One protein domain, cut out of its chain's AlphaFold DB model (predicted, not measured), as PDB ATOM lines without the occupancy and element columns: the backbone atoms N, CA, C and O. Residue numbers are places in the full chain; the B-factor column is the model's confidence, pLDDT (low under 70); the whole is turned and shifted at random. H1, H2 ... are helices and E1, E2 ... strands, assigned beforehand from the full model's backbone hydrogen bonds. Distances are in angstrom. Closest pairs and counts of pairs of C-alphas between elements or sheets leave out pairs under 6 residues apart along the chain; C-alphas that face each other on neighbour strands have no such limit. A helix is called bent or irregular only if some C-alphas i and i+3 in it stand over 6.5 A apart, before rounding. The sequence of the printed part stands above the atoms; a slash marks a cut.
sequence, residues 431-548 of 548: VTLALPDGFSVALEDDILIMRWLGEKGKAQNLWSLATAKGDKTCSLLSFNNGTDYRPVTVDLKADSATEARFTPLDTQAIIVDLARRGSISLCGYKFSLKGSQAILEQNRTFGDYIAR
ATOM      1  N   VAL A 431      -6.718  32.068 -24.458       85.75
ATOM      2  CA  VAL A 431      -7.793  32.151 -23.455       85.75
ATOM      3  C   VAL A 431      -7.281  32.908 -22.236       85.75
ATOM      4  O   VAL A 431      -6.396  32.424 -21.538       85.75
ATOM      5  N   THR A 432      -7.827  34.096 -21.963       87.50
ATOM      6  CA  THR A 432      -7.420  34.954 -20.835       87.50
ATOM      7  C   THR A 432      -8.458  34.968 -19.714       87.50
ATOM      8  O   THR A 432      -9.644  35.165 -19.972       87.50
ATOM      9  N   LEU A 433      -8.008  34.861 -18.465       89.31
ATOM     10  CA  LEU A 433      -8.813  34.970 -17.250       89.31
ATOM     11  C   LEU A 433      -8.233  36.031 -16.317       89.31
ATOM     12  O   LEU A 433      -7.040  36.022 -16.024       89.31
ATOM     13  N   ALA A 434      -9.082  36.923 -15.814       89.44
ATOM     14  CA  ALA A 434      -8.708  37.880 -14.777       89.44
ATOM     15  C   ALA A 434      -8.895  37.260 -13.384       89.44
ATOM     16  O   ALA A 434      -9.925  36.643 -13.110       89.44
ATOM     17  N   LEU A 435      -7.906  37.433 -12.509       89.69
ATOM     18  CA  LEU A 435      -7.916  36.968 -11.124       89.69
ATOM     19  C   LEU A 435      -8.196  38.136 -10.157       89.69
ATOM     20  O   LEU A 435      -8.007  39.298 -10.521       89.69
ATOM     21  N   PRO A 436      -8.661  37.856  -8.921       81.00
ATOM     22  CA  PRO A 436      -9.179  38.881  -8.008       81.00
ATOM     23  C   PRO A 436      -8.136  39.906  -7.542       81.00
ATOM     24  O   PRO A 436      -8.511  40.977  -7.083       81.00
ATOM     25  N   ASP A 437      -6.847  39.597  -7.677       83.00
ATOM     26  CA  ASP A 437      -5.739  40.446  -7.224       83.00
ATOM     27  C   ASP A 437      -5.123  41.291  -8.358       83.00
ATOM     28  O   ASP A 437      -3.963  41.688  -8.309       83.00
ATOM     29  N   GLY A 438      -5.883  41.537  -9.432       81.88
ATOM     30  CA  GLY A 438      -5.483  42.449 -10.513       81.88
ATOM     31  C   GLY A 438      -4.430  41.899 -11.481       81.88
ATOM     32  O   GLY A 438      -3.978  42.622 -12.370       81.88
ATOM     33  N   PHE A 439      -4.064  40.623 -11.350       91.31
ATOM     34  CA  PHE A 439      -3.320  39.891 -12.370       91.31
ATOM     35  C   PHE A 439      -4.265  39.023 -13.207       91.31
ATOM     36  O   PHE A 439      -5.398  38.729 -12.832       91.31
ATOM     37  N   SER A 440      -3.796  38.624 -14.377       91.00
ATOM     38  CA  SER A 440      -4.511  37.780 -15.323       91.00
ATOM     39  C   SER A 440      -3.633  36.609 -15.719       91.00
ATOM     40  O   SER A 440      -2.407  36.703 -15.725       91.00
ATOM     41  N   VAL A 441      -4.264  35.491 -16.037       92.94
ATOM     42  CA  VAL A 441      -3.593  34.294 -16.522       92.94
ATOM     43  C   VAL A 441      -4.159  33.970 -17.889       92.94
ATOM     44  O   VAL A 441      -5.367  34.044 -18.108       92.94
ATOM     45  N   ALA A 442      -3.279  33.659 -18.825       92.19
ATOM     46  CA  ALA A 442      -3.629  33.267 -20.168       92.19
ATOM     47  C   ALA A 442      -3.020  31.911 -20.496       92.19
ATOM     48  O   ALA A 442      -1.935  31.584 -20.016       92.19
ATOM     49  N   LEU A 443      -3.720  31.152 -21.326       90.69
ATOM     50  CA  LEU A 443      -3.223  29.918 -21.908       90.69
ATOM     51  C   LEU A 443      -3.151  30.103 -23.426       90.69
ATOM     52  O   LEU A 443      -4.132  30.534 -24.036       90.69
ATOM     53  N   GLU A 444      -1.985  29.837 -24.003       89.12
ATOM     54  CA  GLU A 444      -1.695  29.919 -25.440       89.12
ATOM     55  C   GLU A 444      -0.973  28.618 -25.820       89.12
ATOM     56  O   GLU A 444       0.146  28.411 -25.373       89.12
ATOM     57  N   ASP A 445      -1.617  27.708 -26.558       83.19
ATOM     58  CA  ASP A 445      -1.033  26.415 -26.972       83.19
ATOM     59  C   ASP A 445      -0.367  25.616 -25.820       83.19
ATOM     60  O   ASP A 445       0.800  25.236 -25.898       83.19
ATOM     61  N   ASP A 446      -1.093  25.402 -24.714       85.25
ATOM     62  CA  ASP A 446      -0.607  24.773 -23.465       85.25
ATOM     63  C   ASP A 446       0.503  25.546 -22.716       85.25
ATOM     64  O   ASP A 446       1.009  25.078 -21.692       85.25
ATOM     65  N   ILE A 447       0.877  26.745 -23.171       90.38
ATOM     66  CA  ILE A 447       1.822  27.628 -22.482       90.38
ATOM     67  C   ILE A 447       1.053  28.540 -21.533       90.38
ATOM     68  O   ILE A 447       0.249  29.380 -21.950       90.38
ATOM     69  N   LEU A 448       1.342  28.412 -20.239       93.56
ATOM     70  CA  LEU A 448       0.828  29.326 -19.229       93.56
ATOM     71  C   LEU A 448       1.554  30.673 -19.278       93.56
ATOM     72  O   LEU A 448       2.786  30.746 -19.228       93.56
ATOM     73  N   ILE A 449       0.773  31.749 -19.297       94.31
ATOM     74  CA  ILE A 449       1.254  33.128 -19.275       94.31
ATOM     75  C   ILE A 449       0.580  33.855 -18.119       94.31
ATOM     76  O   ILE A 449      -0.644  33.946 -18.067       94.31
ATOM     77  N   MET A 450       1.360  34.422 -17.206       93.44
ATOM     78  CA  MET A 450       0.848  35.288 -16.146       93.44
ATOM     79  C   MET A 450       1.126  36.745 -16.505       93.44
ATOM     80  O   MET A 450       2.264  37.100 -16.794       93.44
ATOM     81  N   ARG A 451       0.102  37.596 -16.482       93.19
ATOM     82  CA  ARG A 451       0.190  39.018 -16.826       93.19
ATOM     83  C   ARG A 451      -0.314  39.885 -15.680       93.19
ATOM     84  O   ARG A 451      -1.447  39.714 -15.244       93.19
ATOM     85  N   TRP A 452       0.475  40.860 -15.247       92.75
ATOM     86  CA  TRP A 452       0.084  41.841 -14.229       92.75
ATOM     87  C   TRP A 452       0.539  43.244 -14.628       92.75
ATOM     88  O   TRP A 452       1.347  43.411 -15.540       92.75
ATOM     89  N   LEU A 453      -0.006  44.270 -13.979       88.50
ATOM     90  CA  LEU A 453       0.461  45.643 -14.166       88.50
ATOM     91  C   LEU A 453       1.748  45.840 -13.360       88.50
ATOM     92  O   LEU A 453       1.744  45.670 -12.142       88.50
ATOM     93  N   GLY A 454       2.842  46.138 -14.060       76.00
ATOM     94  CA  GLY A 454       4.166  46.324 -13.475       76.00
ATOM     95  C   GLY A 454       4.570  47.794 -13.396       76.00
ATOM     96  O   GLY A 454       3.746  48.705 -13.495       76.00
ATOM     97  N   GLU A 455       5.868  48.027 -13.225       73.69
ATOM     98  CA  GLU A 455       6.442  49.369 -13.253       73.69
ATOM     99  C   GLU A 455       6.293  50.004 -14.644       73.69
ATOM    100  O   GLU A 455       6.394  49.339 -15.677       73.69
ATOM    101  N   LYS A 456       6.060  51.321 -14.682       70.25
ATOM    102  CA  LYS A 456       6.007  52.071 -15.941       70.25
ATOM    103  C   LYS A 456       7.412  52.142 -16.526       70.25
ATOM    104  O   LYS A 456       8.295  52.767 -15.944       70.25
ATOM    105  N   GLY A 457       7.605  51.543 -17.693       70.81
ATOM    106  CA  GLY A 457       8.902  51.489 -18.353       70.81
ATOM    107  C   GLY A 457       8.774  51.230 -19.847       70.81
ATOM    108  O   GLY A 457       7.690  50.956 -20.364       70.81
ATOM    109  N   LYS A 458       9.897  51.349 -20.556       77.50
ATOM    110  CA  LYS A 458       9.980  50.938 -21.961       77.50
ATOM    111  C   LYS A 458       9.920  49.412 -22.039       77.50
ATOM    112  O   LYS A 458      10.325  48.732 -21.100       77.50
ATOM    113  N   ALA A 459       9.430  48.880 -23.158       84.88
ATOM    114  CA  ALA A 459       9.363  47.438 -23.345       84.88
ATOM    115  C   ALA A 459      10.770  46.819 -23.258       84.88
ATOM    116  O   ALA A 459      11.648  47.190 -24.037       84.88
ATOM    117  N   GLN A 460      10.984  45.913 -22.302       87.56
ATOM    118  CA  GLN A 460      12.285  45.298 -22.026       87.56
ATOM    119  C   GLN A 460      12.119  43.882 -21.464       87.56
ATOM    120  O   GLN A 460      11.150  43.604 -20.755       87.56
ATOM    121  N   ASN A 461      13.075  42.993 -21.744       89.25
ATOM    122  CA  ASN A 461      13.136  41.678 -21.105       89.25
ATOM    123  C   ASN A 461      13.672  41.844 -19.673       89.25
ATOM    124  O   ASN A 461      14.785  42.330 -19.475       89.25
ATOM    125  N   LEU A 462      12.866  41.474 -18.678       89.38
ATOM    126  CA  LEU A 462      13.230  41.533 -17.260       89.38
ATOM    127  C   LEU A 462      13.996  40.286 -16.821       89.38
ATOM    128  O   LEU A 462      14.866  40.376 -15.958       89.38
ATOM    129  N   TRP A 463      13.686  39.127 -17.403       93.00
ATOM    130  CA  TRP A 463      14.354  37.864 -17.104       93.00
ATOM    131  C   TRP A 463      14.269  36.893 -18.281       93.00
ATOM    132  O   TRP A 463      13.231  36.777 -18.938       93.00
ATOM    133  N   SER A 464      15.346  36.140 -18.502       92.75
ATOM    134  CA  SER A 464      15.380  35.023 -19.445       92.75
ATOM    135  C   SER A 464      16.102  33.824 -18.837       92.75
ATOM    136  O   SER A 464      17.263  33.911 -18.429       92.75
ATOM    137  N   LEU A 465      15.422  32.675 -18.818       91.25
ATOM    138  CA  LEU A 465      15.977  31.405 -18.350       91.25
ATOM    139  C   LEU A 465      17.090  30.894 -19.274       91.25
ATOM    140  O   LEU A 465      18.029  30.262 -18.798       91.25
ATOM    141  N   ALA A 466      17.000  31.178 -20.577       89.00
ATOM    142  CA  ALA A 466      17.965  30.704 -21.569       89.00
ATOM    143  C   ALA A 466      19.337  31.379 -21.418       89.00
ATOM    144  O   ALA A 466      20.365  30.727 -21.576       89.00
ATOM    145  N   THR A 467      19.360  32.675 -21.090       87.50
ATOM    146  CA  THR A 467      20.602  33.443 -20.899       87.50
ATOM    147  C   THR A 467      20.994  33.598 -19.430       87.50
ATOM    148  O   THR A 467      22.092  34.075 -19.148       87.50
ATOM    149  N   ALA A 468      20.110  33.220 -18.496       88.00
ATOM    150  CA  ALA A 468      20.237  33.455 -17.054       88.00
ATOM    151  C   ALA A 468      20.578  34.921 -16.703       88.00
ATOM    152  O   ALA A 468      21.215  35.204 -15.683       88.00
ATOM    153  N   LYS A 469      20.175  35.853 -17.575       87.56
ATOM    154  CA  LYS A 469      20.473  37.285 -17.498       87.56
ATOM    155  C   LYS A 469      19.171  38.044 -17.231       87.56
ATOM    156  O   LYS A 469      18.134  37.712 -17.799       87.56
ATOM    157  N   GLY A 470      19.239  39.048 -16.359       87.75
ATOM    158  CA  GLY A 470      18.090  39.852 -15.939       87.75
ATOM    159  C   GLY A 470      17.993  39.992 -14.420       87.75
ATOM    160  O   GLY A 470      18.947  39.696 -13.693       87.75
ATOM    161  N   ASP A 471      16.834  40.441 -13.945       87.44
ATOM    162  CA  ASP A 471      16.550  40.562 -12.521       87.44
ATOM    163  C   ASP A 471      16.393  39.174 -11.880       87.44
ATOM    164  O   ASP A 471      15.552  38.358 -12.262       87.44
ATOM    165  N   LYS A 472      17.201  38.914 -10.848       89.00
ATOM    166  CA  LYS A 472      17.168  37.663 -10.087       89.00
ATOM    167  C   LYS A 472      15.866  37.500  -9.307       89.00
ATOM    168  O   LYS A 472      15.489  36.362  -9.031       89.00
ATOM    169  N   THR A 473      15.159  38.582  -8.975       90.50
ATOM    170  CA  THR A 473      13.854  38.485  -8.297       90.50
ATOM    171  C   THR A 473      12.780  37.852  -9.190       90.50
ATOM    172  O   THR A 473      11.823  37.266  -8.685       90.50
ATOM    173  N   CYS A 474      12.961  37.911 -10.513       90.88
ATOM    174  CA  CYS A 474      12.090  37.299 -11.513       90.88
ATOM    175  C   CYS A 474      12.460  35.849 -11.851       90.88
ATOM    176  O   CYS A 474      11.790  35.227 -12.669       90.88
ATOM    177  N   SER A 475      13.517  35.298 -11.247       91.69
ATOM    178  CA  SER A 475      14.023  33.967 -11.607       91.69
ATOM    179  C   SER A 475      13.197  32.804 -11.055       91.69
ATOM    180  O   SER A 475      13.278  31.693 -11.582       91.69
ATOM    181  N   LEU A 476      12.412  33.046 -10.001       93.44
ATOM    182  CA  LEU A 476      11.580  32.043  -9.347       93.44
ATOM    183  C   LEU A 476      10.179  32.587  -9.060       93.44
ATOM    184  O   LEU A 476      10.010  33.681  -8.524       93.44
ATOM    185  N   LEU A 477       9.191  31.758  -9.381       93.56
ATOM    186  CA  LEU A 477       7.811  31.838  -8.939       93.56
ATOM    187  C   LEU A 477       7.667  30.962  -7.695       93.56
ATOM    188  O   LEU A 477       7.697  29.739  -7.827       93.56
ATOM    189  N   SER A 478       7.513  31.557  -6.516       93.75
ATOM    190  CA  SER A 478       7.404  30.795  -5.266       93.75
ATOM    191  C   SER A 478       6.002  30.849  -4.677       93.75
ATOM    192  O   SER A 478       5.359  31.900  -4.616       93.75
ATOM    193  N   PHE A 479       5.521  29.697  -4.226       94.25
ATOM    194  CA  PHE A 479       4.234  29.555  -3.557       94.25
ATOM    195  C   PHE A 479       4.400  29.434  -2.036       94.25
ATOM    196  O   PHE A 479       5.458  29.097  -1.506       94.25
ATOM    197  N   ASN A 480       3.316  29.677  -1.298       91.25
ATOM    198  CA  ASN A 480       3.311  29.642   0.172       91.25
ATOM    199  C   ASN A 480       3.624  28.270   0.809       91.25
ATOM    200  O   ASN A 480       3.892  28.197   2.005       91.25
ATOM    201  N   ASN A 481       3.554  27.191   0.038       86.38
ATOM    202  CA  ASN A 481       3.896  25.815   0.412       86.38
ATOM    203  C   ASN A 481       5.374  25.465   0.141       86.38
ATOM    204  O   ASN A 481       5.772  24.336   0.420       86.38
ATOM    205  N   GLY A 482       6.161  26.389  -0.421       87.62
ATOM    206  CA  GLY A 482       7.550  26.158  -0.816       87.62
ATOM    207  C   GLY A 482       7.724  25.457  -2.168       87.62
ATOM    208  O   GLY A 482       8.822  24.980  -2.442       87.62
ATOM    209  N   THR A 483       6.675  25.349  -2.997       92.25
ATOM    210  CA  THR A 483       6.847  24.925  -4.395       92.25
ATOM    211  C   THR A 483       7.286  26.103  -5.244       92.25
ATOM    212  O   THR A 483       6.665  27.167  -5.209       92.25
ATOM    213  N   ASP A 484       8.318  25.861  -6.040       94.06
ATOM    214  CA  ASP A 484       8.995  26.875  -6.824       94.06
ATOM    215  C   ASP A 484       9.028  26.473  -8.299       94.06
ATOM    216  O   ASP A 484       9.441  25.361  -8.639       94.06
ATOM    217  N   TYR A 485       8.649  27.396  -9.179       94.44
ATOM    218  CA  TYR A 485       8.681  27.208 -10.630       94.44
ATOM    219  C   TYR A 485       9.540  28.280 -11.286       94.44
ATOM    220  O   TYR A 485       9.619  29.413 -10.813       94.44
ATOM    221  N   ARG A 486      10.203  27.940 -12.392       94.12
ATOM    222  CA  ARG A 486      11.067  28.883 -13.111       94.12
ATOM    223  C   ARG A 486      10.344  29.417 -14.349       94.12
ATOM    224  O   ARG A 486       9.999  28.616 -15.217       94.12
ATOM    225  N   PRO A 487      10.127  30.738 -14.469       94.56
ATOM    226  CA  PRO A 487       9.641  31.314 -15.712       94.56
ATOM    227  C   PRO A 487      10.721  31.210 -16.793       94.56
ATOM    228  O   PRO A 487      11.914  31.365 -16.519       94.56
ATOM    229  N   VAL A 488      10.287  30.958 -18.026       93.94
ATOM    230  CA  VAL A 488      11.149  30.890 -19.211       93.94
ATOM    231  C   VAL A 488      11.572  32.296 -19.618       93.94
ATOM    232  O   VAL A 488      12.761  32.550 -19.802       93.94
ATOM    233  N   THR A 489      10.612  33.219 -19.701       94.06
ATOM    234  CA  THR A 489      10.864  34.645 -19.922       94.06
ATOM    235  C   THR A 489       9.922  35.494 -19.083       94.06
ATOM    236  O   THR A 489       8.794  35.090 -18.789       94.06
ATOM    237  N   VAL A 490      10.392  36.676 -18.695       93.94
ATOM    238  CA  VAL A 490       9.564  37.740 -18.128       93.94
ATOM    239  C   VAL A 490       9.839  39.015 -18.905       93.94
ATOM    240  O   VAL A 490      10.980  39.473 -18.949       93.94
ATOM    241  N   ASP A 491       8.799  39.588 -19.495       92.56
ATOM    242  CA  ASP A 491       8.892  40.733 -20.394       92.56
ATOM    243  C   ASP A 491       7.981  41.864 -19.918       92.56
ATOM    244  O   ASP A 491       6.800  41.653 -19.637       92.56
ATOM    245  N   LEU A 492       8.512  43.084 -19.862       90.94
ATOM    246  CA  LEU A 492       7.710  44.291 -19.711       90.94
ATOM    247  C   LEU A 492       7.191  44.698 -21.094       90.94
ATOM    248  O   LEU A 492       7.974  44.957 -22.010       90.94
ATOM    249  N   LYS A 493       5.870  44.745 -21.266       89.50
ATOM    250  CA  LYS A 493       5.215  45.146 -22.516       89.50
ATOM    251  C   LYS A 493       5.070  46.667 -22.594       89.50
ATOM    252  O   LYS A 493       5.057  47.358 -21.580       89.50
ATOM    253  N   ALA A 494       4.890  47.186 -23.811       80.31
ATOM    254  CA  ALA A 494       4.656  48.610 -24.070       80.31
ATOM    255  C   ALA A 494       3.447  49.186 -23.301       80.31
ATOM    256  O   ALA A 494       3.447  50.361 -22.951       80.31
ATOM    257  N   ASP A 495       2.469  48.344 -22.960       79.19
ATOM    258  CA  ASP A 495       1.283  48.721 -22.182       79.19
ATOM    259  C   ASP A 495       1.564  48.860 -20.669       79.19
ATOM    260  O   ASP A 495       0.630  48.914 -19.873       79.19
ATOM    261  N   SER A 496       2.836  48.862 -20.241       82.00
ATOM    262  CA  SER A 496       3.261  48.788 -18.825       82.00
ATOM    263  C   SER A 496       2.793  47.522 -18.085       82.00
ATOM    264  O   SER A 496       2.833  47.446 -16.858       82.00
ATOM    265  N   ALA A 497       2.335  46.510 -18.825       87.12
ATOM    266  CA  ALA A 497       2.005  45.202 -18.280       87.12
ATOM    267  C   ALA A 497       3.224  44.283 -18.371       87.12
ATOM    268  O   ALA A 497       3.855  44.201 -19.423       87.12
ATOM    269  N   THR A 498       3.522  43.566 -17.297       91.56
ATOM    270  CA  THR A 498       4.554  42.532 -17.281       91.56
ATOM    271  C   THR A 498       3.918  41.183 -17.587       91.56
ATOM    272  O   THR A 498       2.886  40.844 -17.006       91.56
ATOM    273  N   GLU A 499       4.518  40.416 -18.495       93.19
ATOM    274  CA  GLU A 499       4.107  39.055 -18.844       93.19
ATOM    275  C   GLU A 499       5.222  38.064 -18.492       93.19
ATOM    276  O   GLU A 499       6.353  38.205 -18.949       93.19
ATOM    277  N   ALA A 500       4.901  37.044 -17.699       94.50
ATOM    278  CA  ALA A 500       5.770  35.910 -17.411       94.50
ATOM    279  C   ALA A 500       5.265  34.669 -18.148       94.50
ATOM    280  O   ALA A 500       4.096  34.301 -18.013       94.50
ATOM    281  N   ARG A 501       6.146  34.019 -18.909       94.69
ATOM    282  CA  ARG A 501       5.853  32.793 -19.663       94.69
ATOM    283  C   ARG A 501       6.469  31.587 -18.969       94.69
ATOM    284  O   ARG A 501       7.636  31.627 -18.573       94.69
ATOM    285  N   PHE A 502       5.705  30.508 -18.860       94.81
ATOM    286  CA  PHE A 502       6.149  29.256 -18.248       94.81
ATOM    287  C   PHE A 502       6.319  28.150 -19.286       94.81
ATOM    288  O   PHE A 502       5.946  28.284 -20.446       94.81
ATOM    289  N   THR A 503       6.933  27.050 -18.871       92.12
ATOM    290  CA  THR A 503       7.086  25.861 -19.711       92.12
ATOM    291  C   THR A 503       5.758  25.086 -19.773       92.12
ATOM    292  O   THR A 503       5.076  24.972 -18.747       92.12
ATOM    293  N   PRO A 504       5.396  24.490 -20.928       90.69
ATOM    294  CA  PRO A 504       4.226  23.614 -21.034       90.69
ATOM    295  C   PRO A 504       4.249  22.447 -20.038       90.69
ATOM    296  O   PRO A 504       3.205  22.018 -19.559       90.69
ATOM    297  N   LEU A 505       5.443  21.962 -19.673       91.38
ATOM    298  CA  LEU A 505       5.609  20.848 -18.734       91.38
ATOM    299  C   LEU A 505       5.139  21.205 -17.317       91.38
ATOM    300  O   LEU A 505       4.563  20.367 -16.629       91.38
ATOM    301  N   ASP A 506       5.362  22.451 -16.901       91.00
ATOM    302  CA  ASP A 506       5.041  22.911 -15.546       91.00
ATOM    303  C   ASP A 506       3.627  23.508 -15.460       91.00
ATOM    304  O   ASP A 506       3.117  23.751 -14.368       91.00
ATOM    305  N   THR A 507       2.960  23.717 -16.600       92.50
ATOM    306  CA  THR A 507       1.673  24.425 -16.684       92.50
ATOM    307  C   THR A 507       0.585  23.770 -15.834       92.50
ATOM    308  O   THR A 507      -0.080  24.465 -15.065       92.50
ATOM    309  N   GLN A 508       0.442  22.441 -15.878       92.19
ATOM    310  CA  GLN A 508      -0.551  21.742 -15.053       92.19
ATOM    311  C   GLN A 508      -0.286  21.944 -13.553       92.19
ATOM    312  O   GLN A 508      -1.199  22.273 -12.798       92.19
ATOM    313  N   ALA A 509       0.965  21.773 -13.123       92.31
ATOM    314  CA  ALA A 509       1.340  21.893 -11.718       92.31
ATOM    315  C   ALA A 509       1.129  23.328 -11.202       92.31
ATOM    316  O   ALA A 509       0.544  23.522 -10.134       92.31
ATOM    317  N   ILE A 510       1.490  24.330 -12.012       93.56
ATOM    318  CA  ILE A 510       1.279  25.743 -11.687       93.56
ATOM    319  C   ILE A 510      -0.217  26.072 -11.600       93.56
ATOM    320  O   ILE A 510      -0.610  26.759 -10.662       93.56
ATOM    321  N   ILE A 511      -1.069  25.585 -12.514       92.75
ATOM    322  CA  ILE A 511      -2.524  25.839 -12.463       92.75
ATOM    323  C   ILE A 511      -3.149  25.217 -11.204       92.75
ATOM    324  O   ILE A 511      -3.958  25.862 -10.532       92.75
ATOM    325  N   VAL A 512      -2.752  23.994 -10.841       92.50
ATOM    326  CA  VAL A 512      -3.238  23.324  -9.622       92.50
ATOM    327  C   VAL A 512      -2.820  24.092  -8.368       92.50
ATOM    328  O   VAL A 512      -3.642  24.298  -7.470       92.50
ATOM    329  N   ASP A 513      -1.570  24.553  -8.299       92.38
ATOM    330  CA  ASP A 513      -1.119  25.386  -7.185       92.38
ATOM    331  C   ASP A 513      -1.800  26.767  -7.203       92.38
ATOM    332  O   ASP A 513      -2.200  27.272  -6.155       92.38
ATOM    333  N   LEU A 514      -2.066  27.352  -8.369       92.00
ATOM    334  CA  LEU A 514      -2.806  28.609  -8.474       92.00
ATOM    335  C   LEU A 514      -4.231  28.488  -7.915       92.00
ATOM    336  O   LEU A 514      -4.727  29.433  -7.298       92.00
ATOM    337  N   ALA A 515      -4.873  27.333  -8.097       90.69
ATOM    338  CA  ALA A 515      -6.204  27.051  -7.572       90.69
ATOM    339  C   ALA A 515      -6.203  26.706  -6.072       90.69
ATOM    340  O   ALA A 515      -7.145  27.051  -5.367       90.69
ATOM    341  N   ARG A 516      -5.173  26.018  -5.561       90.00
ATOM    342  CA  ARG A 516      -5.183  25.456  -4.192       90.00
ATOM    343  C   ARG A 516      -4.375  26.255  -3.167       90.00
ATOM    344  O   ARG A 516      -4.495  25.992  -1.967       90.00
ATOM    345  N   ARG A 517      -3.508  27.174  -3.595       91.12
ATOM    346  CA  ARG A 517      -2.615  27.939  -2.705       91.12
ATOM    347  C   ARG A 517      -3.187  29.309  -2.360       91.12
ATOM    348  O   ARG A 517      -4.140  29.778  -2.960       91.12
ATOM    349  N   GLY A 518      -2.611  29.931  -1.328       87.88
ATOM    350  CA  GLY A 518      -3.110  31.198  -0.773       87.88
ATOM    351  C   GLY A 518      -2.379  32.444  -1.272       87.88
ATOM    352  O   GLY A 518      -2.971  33.521  -1.337       87.88
ATOM    353  N   SER A 519      -1.099  32.320  -1.621       91.75
ATOM    354  CA  SER A 519      -0.304  33.423  -2.161       91.75
ATOM    355  C   SER A 519       0.848  32.913  -3.010       91.75
ATOM    356  O   SER A 519       1.367  31.821  -2.759       91.75
ATOM    357  N   ILE A 520       1.281  33.758  -3.932       94.38
ATOM    358  CA  ILE A 520       2.374  33.511  -4.867       94.38
ATOM    359  C   ILE A 520       3.272  34.746  -4.933       94.38
ATOM    360  O   ILE A 520       2.785  35.866  -4.770       94.38
ATOM    361  N   SER A 521       4.572  34.564  -5.140       92.81
ATOM    362  CA  SER A 521       5.517  35.663  -5.344       92.81
ATOM    363  C   SER A 521       6.332  35.502  -6.618       92.81
ATOM    364  O   SER A 521       6.820  34.412  -6.907       92.81
ATOM    365  N   LEU A 522       6.477  36.600  -7.363       92.69
ATOM    366  CA  LEU A 522       7.250  36.684  -8.604       92.69
ATOM    367  C   LEU A 522       7.772  38.108  -8.813       92.69
ATOM    368  O   LEU A 522       7.009  39.057  -8.641       92.69
ATOM    369  N   CYS A 523       9.032  38.272  -9.231       89.94
ATOM    370  CA  CYS A 523       9.615  39.587  -9.546       89.94
ATOM    371  C   CYS A 523       9.516  40.600  -8.391       89.94
ATOM    372  O   CYS A 523       9.279  41.783  -8.607       89.94
ATOM    373  N   GLY A 524       9.585  40.122  -7.143       87.75
ATOM    374  CA  GLY A 524       9.388  40.953  -5.949       87.75
ATOM    375  C   GLY A 524       7.928  41.308  -5.626       87.75
ATOM    376  O   GLY A 524       7.660  41.818  -4.539       87.75
ATOM    377  N   TYR A 525       6.972  40.984  -6.501       90.56
ATOM    378  CA  TYR A 525       5.541  41.122  -6.237       90.56
ATOM    379  C   TYR A 525       5.014  39.916  -5.468       90.56
ATOM    380  O   TYR A 525       5.464  38.787  -5.670       90.56
ATOM    381  N   LYS A 526       4.031  40.153  -4.598       92.56
ATOM    382  CA  LYS A 526       3.317  39.111  -3.859       92.56
ATOM    383  C   LYS A 526       1.832  39.227  -4.155       92.56
ATOM    384  O   LYS A 526       1.221  40.218  -3.769       92.56
ATOM    385  N   PHE A 527       1.277  38.202  -4.786       92.25
ATOM    386  CA  PHE A 527      -0.127  38.149  -5.164       92.25
ATOM    387  C   PHE A 527      -0.922  37.249  -4.218       92.25
ATOM    388  O   PHE A 527      -0.452  36.185  -3.786       92.25
ATOM    389  N   SER A 528      -2.142  37.665  -3.894       91.88
ATOM    390  CA  SER A 528      -3.122  36.858  -3.179       91.88
ATOM    391  C   SER A 528      -3.900  35.976  -4.152       91.88
ATOM    392  O   SER A 528      -4.432  36.434  -5.157       91.88
ATOM    393  N   LEU A 529      -4.017  34.694  -3.817       90.69
ATOM    394  CA  LEU A 529      -4.782  33.712  -4.591       90.69
ATOM    395  C   LEU A 529      -6.166  33.455  -3.983       90.69
ATOM    396  O   LEU A 529      -6.849  32.487  -4.303       90.69
ATOM    397  N   LYS A 530      -6.623  34.316  -3.073       89.38
ATOM    398  CA  LYS A 530      -7.921  34.125  -2.431       89.38
ATOM    399  C   LYS A 530      -9.043  34.292  -3.460       89.38
ATOM    400  O   LYS A 530      -9.296  35.394  -3.928       89.38
ATOM    401  N   GLY A 531      -9.735  33.198  -3.774       85.62
ATOM    402  CA  GLY A 531     -10.823  33.178  -4.758       85.62
ATOM    403  C   GLY A 531     -10.393  32.840  -6.189       85.62
ATOM    404  O   GLY A 531     -11.258  32.767  -7.057       85.62
ATOM    405  N   SER A 532      -9.104  32.570  -6.440       88.12
ATOM    406  CA  SER A 532      -8.623  32.089  -7.748       88.12
ATOM    407  C   SER A 532      -9.272  30.759  -8.142       88.12
ATOM    408  O   SER A 532      -9.637  30.579  -9.301       88.12
ATOM    409  N   GLN A 533      -9.480  29.861  -7.171       89.00
ATOM    410  CA  GLN A 533     -10.080  28.544  -7.375       89.00
ATOM    411  C   GLN A 533     -11.425  28.617  -8.105       89.00
ATOM    412  O   GLN A 533     -11.609  27.971  -9.131       89.00
ATOM    413  N   ALA A 534     -12.346  29.445  -7.606       87.81
ATOM    414  CA  ALA A 534     -13.700  29.538  -8.145       87.81
ATOM    415  C   ALA A 534     -13.715  30.043  -9.597       87.81
ATOM    416  O   ALA A 534     -14.535  29.602 -10.397       87.81
ATOM    417  N   ILE A 535     -12.791  30.945  -9.947       88.12
ATOM    418  CA  ILE A 535     -12.680  31.506 -11.300       88.12
ATOM    419  C   ILE A 535     -12.071  30.483 -12.264       88.12
ATOM    420  O   ILE A 535     -12.551  30.333 -13.388       88.12
ATOM    421  N   LEU A 536     -11.029  29.770 -11.828       88.00
ATOM    422  CA  LEU A 536     -10.356  28.762 -12.650       88.00
ATOM    423  C   LEU A 536     -11.255  27.546 -12.909       88.00
ATOM    424  O   LEU A 536     -11.287  27.054 -14.031       88.00
ATOM    425  N   GLU A 537     -12.023  27.102 -11.910       87.06
ATOM    426  CA  GLU A 537     -12.967  25.981 -12.045       87.06
ATOM    427  C   GLU A 537     -14.179  26.321 -12.928       87.06
ATOM    428  O   GLU A 537     -14.728  25.441 -13.590       87.06
ATOM    429  N   GLN A 538     -14.603  27.590 -12.976       86.31
ATOM    430  CA  GLN A 538     -15.724  28.015 -13.823       86.31
ATOM    431  C   GLN A 538     -15.375  27.979 -15.321       86.31
ATOM    432  O   GLN A 538     -16.263  27.826 -16.165       86.31
ATOM    433  N   ASN A 539     -14.095  28.124 -15.670       87.75
ATOM    434  CA  ASN A 539     -13.639  28.079 -17.052       87.75
ATOM    435  C   ASN A 539     -13.332  26.634 -17.473       87.75
ATOM    436  O   ASN A 539     -12.523  25.959 -16.845       87.75
ATOM    437  N   ARG A 540     -13.931  26.172 -18.580       84.56
ATOM    438  CA  ARG A 540     -13.743  24.796 -19.080       84.56
ATOM    439  C   ARG A 540     -12.277  24.465 -19.371       84.56
ATOM    440  O   ARG A 540     -11.817  23.402 -18.980       84.56
ATOM    441  N   THR A 541     -11.540  25.387 -19.988       85.25
ATOM    442  CA  THR A 541     -10.143  25.178 -20.395       85.25
ATOM    443  C   THR A 541      -9.213  25.019 -19.193       85.25
ATOM    444  O   THR A 541      -8.322  24.180 -19.207       85.25
ATOM    445  N   PHE A 542      -9.424  25.799 -18.130       86.56
ATOM    446  CA  PHE A 542      -8.594  25.727 -16.920       86.56
ATOM    447  C   PHE A 542      -9.060  24.631 -15.953       86.56
ATOM    448  O   PHE A 542      -8.228  24.006 -15.292       86.56
ATOM    449  N   GLY A 543     -10.364  24.346 -15.907       83.38
ATOM    450  CA  GLY A 543     -10.943  23.272 -15.098       83.38
ATOM    451  C   GLY A 543     -10.408  21.884 -15.461       83.38
ATOM    452  O   GLY A 543     -10.174  21.070 -14.565       83.38
ATOM    453  N   ASP A 544     -10.112  21.638 -16.741       86.62
ATOM    454  CA  ASP A 544      -9.539  20.367 -17.210       86.62
ATOM    455  C   ASP A 544      -8.161  20.051 -16.594       86.62
ATOM    456  O   ASP A 544      -7.825  18.877 -16.415       86.62
ATOM    457  N   TYR A 545      -7.379  21.069 -16.210       85.81
ATOM    458  CA  TYR A 545      -6.091  20.887 -15.520       85.81
ATOM    459  C   TYR A 545      -6.241  20.619 -14.017       85.81
ATOM    460  O   TYR A 545      -5.322  20.078 -13.408       85.81
ATOM    461  N   ILE A 546      -7.373  21.002 -13.415       85.25
ATOM    462  CA  ILE A 546      -7.640  20.855 -11.974       85.25
ATOM    463  C   ILE A 546      -8.330  19.515 -11.670       85.25
ATOM    464  O   ILE A 546      -8.154  18.963 -10.580       85.25
ATOM    465  N   ALA A 547      -9.124  19.006 -12.618       70.38
ATOM    466  CA  ALA A 547      -9.907  17.777 -12.480       70.38
ATOM    467  C   ALA A 547      -9.103  16.477 -12.696       70.38
ATOM    468  O   ALA A 547      -9.604  15.399 -12.371       70.38
ATOM    469  N   ARG A 548      -7.889  16.570 -13.249       57.12
ATOM    470  CA  ARG A 548      -6.930  15.460 -13.383       57.12
ATOM    471  C   ARG A 548      -5.979  15.429 -12.198       57.12
ATOM    472  O   ARG A 548      -5.656  14.301 -11.763       57.12
TER     473      ARG A 548
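Overview. This is residues 431 to 548 of the 548 residues of an uncharacterized protein of Shewanella baltica (strain OS155 / ATCC BAA-1091) (UniProt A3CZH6). A twisted sheet of six strands, E1, E2, E3, E7, E6 and E4, makes one wall, and a small sheet, E5, E8 and E9, stands across from part of it on the side where H1 lies. H1 packs on E3 and comes near the small sheet with its later residues, while H2 and H3 make a corner beyond the E1 end of the wall, next to H1. The printed part has 118 residues with three named helices and nine named strands, in the order E1 E2 E3 E4 E5 E6 E7 H1 E8 E9 H2 H3, and its class is mixed, helices and strands. Both sheets are antiparallel throughout, in the orders E1 - E2 - E3 - E7 - E6 - E4 and E5 - E8 - E9. The whole is compact, with a radius of gyration of the C-alphas of 13.4 A and spans of 37 by 27 by 25 A.

Along the chain. E1, residues 431 to 434, begins at C-alpha 431 at (-7.793, 32.151, -23.455). E2 is residues 440 to 444, 13.1 A long. E3, residues 447 to 453, is the longest strand at 19.9 A. E4 is residues 460 to 464, 11.0 A, and E5 is residues 477 to 479. E6 is residues 489 to 492, and E7 is residues 497 to 501, 13.1 A. H1, residues 504 to 516, is 19.4 A long and begins at C-alpha 504 at (4.226, 23.614, -21.034); it is irregular, with C-alphas 505 and 508 7.2 A apart. E8 is residues 519 to 522 and E9 residues 525 to 528. H2 is residues 532 to 538, and H3, residues 540 to 546, ends at C-alpha 546 at (-7.640, 20.855, -11.974).

Arrangement. E1, E2 and E3 form a meander, each strand the antiparallel neighbour of the one before; E1 and E2 are a hairpin with N 433 and O 441 at 2.8 A, and E2 and E3 a hairpin with N 442 and O 449 at 2.8 A. E7 is the antiparallel neighbour of E3, with N 500 and O 450 at 2.8 A. E6 and E7 are a hairpin, with N 499 and O 491 at 2.8 A. E4, the edge strand beside E6, has N 462 and O 490 at 2.8 A. H1 on one face of this sheet makes two layers, a helix over a sheet; its height over the sheet is 10.4 A, and it lies over E2 and E3. Its line stands at 30.2 degrees to E3 on the local plane, only just slantwise to the strands. The closest C-alphas of H1 and E3 are those of Pro 504 and Ile 447, 4.9 A apart. H1 is also on the sheet of E5, E8 and E9, where the closest C-alphas of H1 and E5 are those of Asp 513 and Phe 479, 7.7 A apart. In that sheet N 521 and O 478 of E8 and E5 are 2.8 A apart, and in the hairpin of E8 and E9 N 527 and O 520 are 2.8 A apart. H1 touches H2 with residues 514 to 516 alone, about perpendicular at 73 degrees, the closest C-alphas being those of Ala 515 and Gln 533 at 4.2 A. H1 touches H3, about perpendicular at 85 degrees, the closest C-alphas being those of Val 512 and Ile 546 at 5.6 A. H2 and H3 touch only at the corner, where the C-alphas of Glu 537 and Gly 543 are the closest at 4.6 A. H2, with residues 532 to 536, and H3, with residues 541 to 542, only graze the six-stranded sheet. Every O i to N i+4 pair is within hydrogen-bond range in H2, against 7 of 9 in H1 and 1 of 3 in H3, where 2 of 4 O i to N i+3 pairs are.

Size, cuts and confidence. The two C-alphas farthest apart are those of Lys 458 and Arg 548, 40.2 A. The printed part has no cut. The link from E4 to E5, residues 465 to 476, is the long one; in it residues 469 to 470 pair antiparallel with residues 463 to 464 of E4. The mean pLDDT of the printed part is 88.7, and residue 548, the chain's last, is the one printed residue under 70.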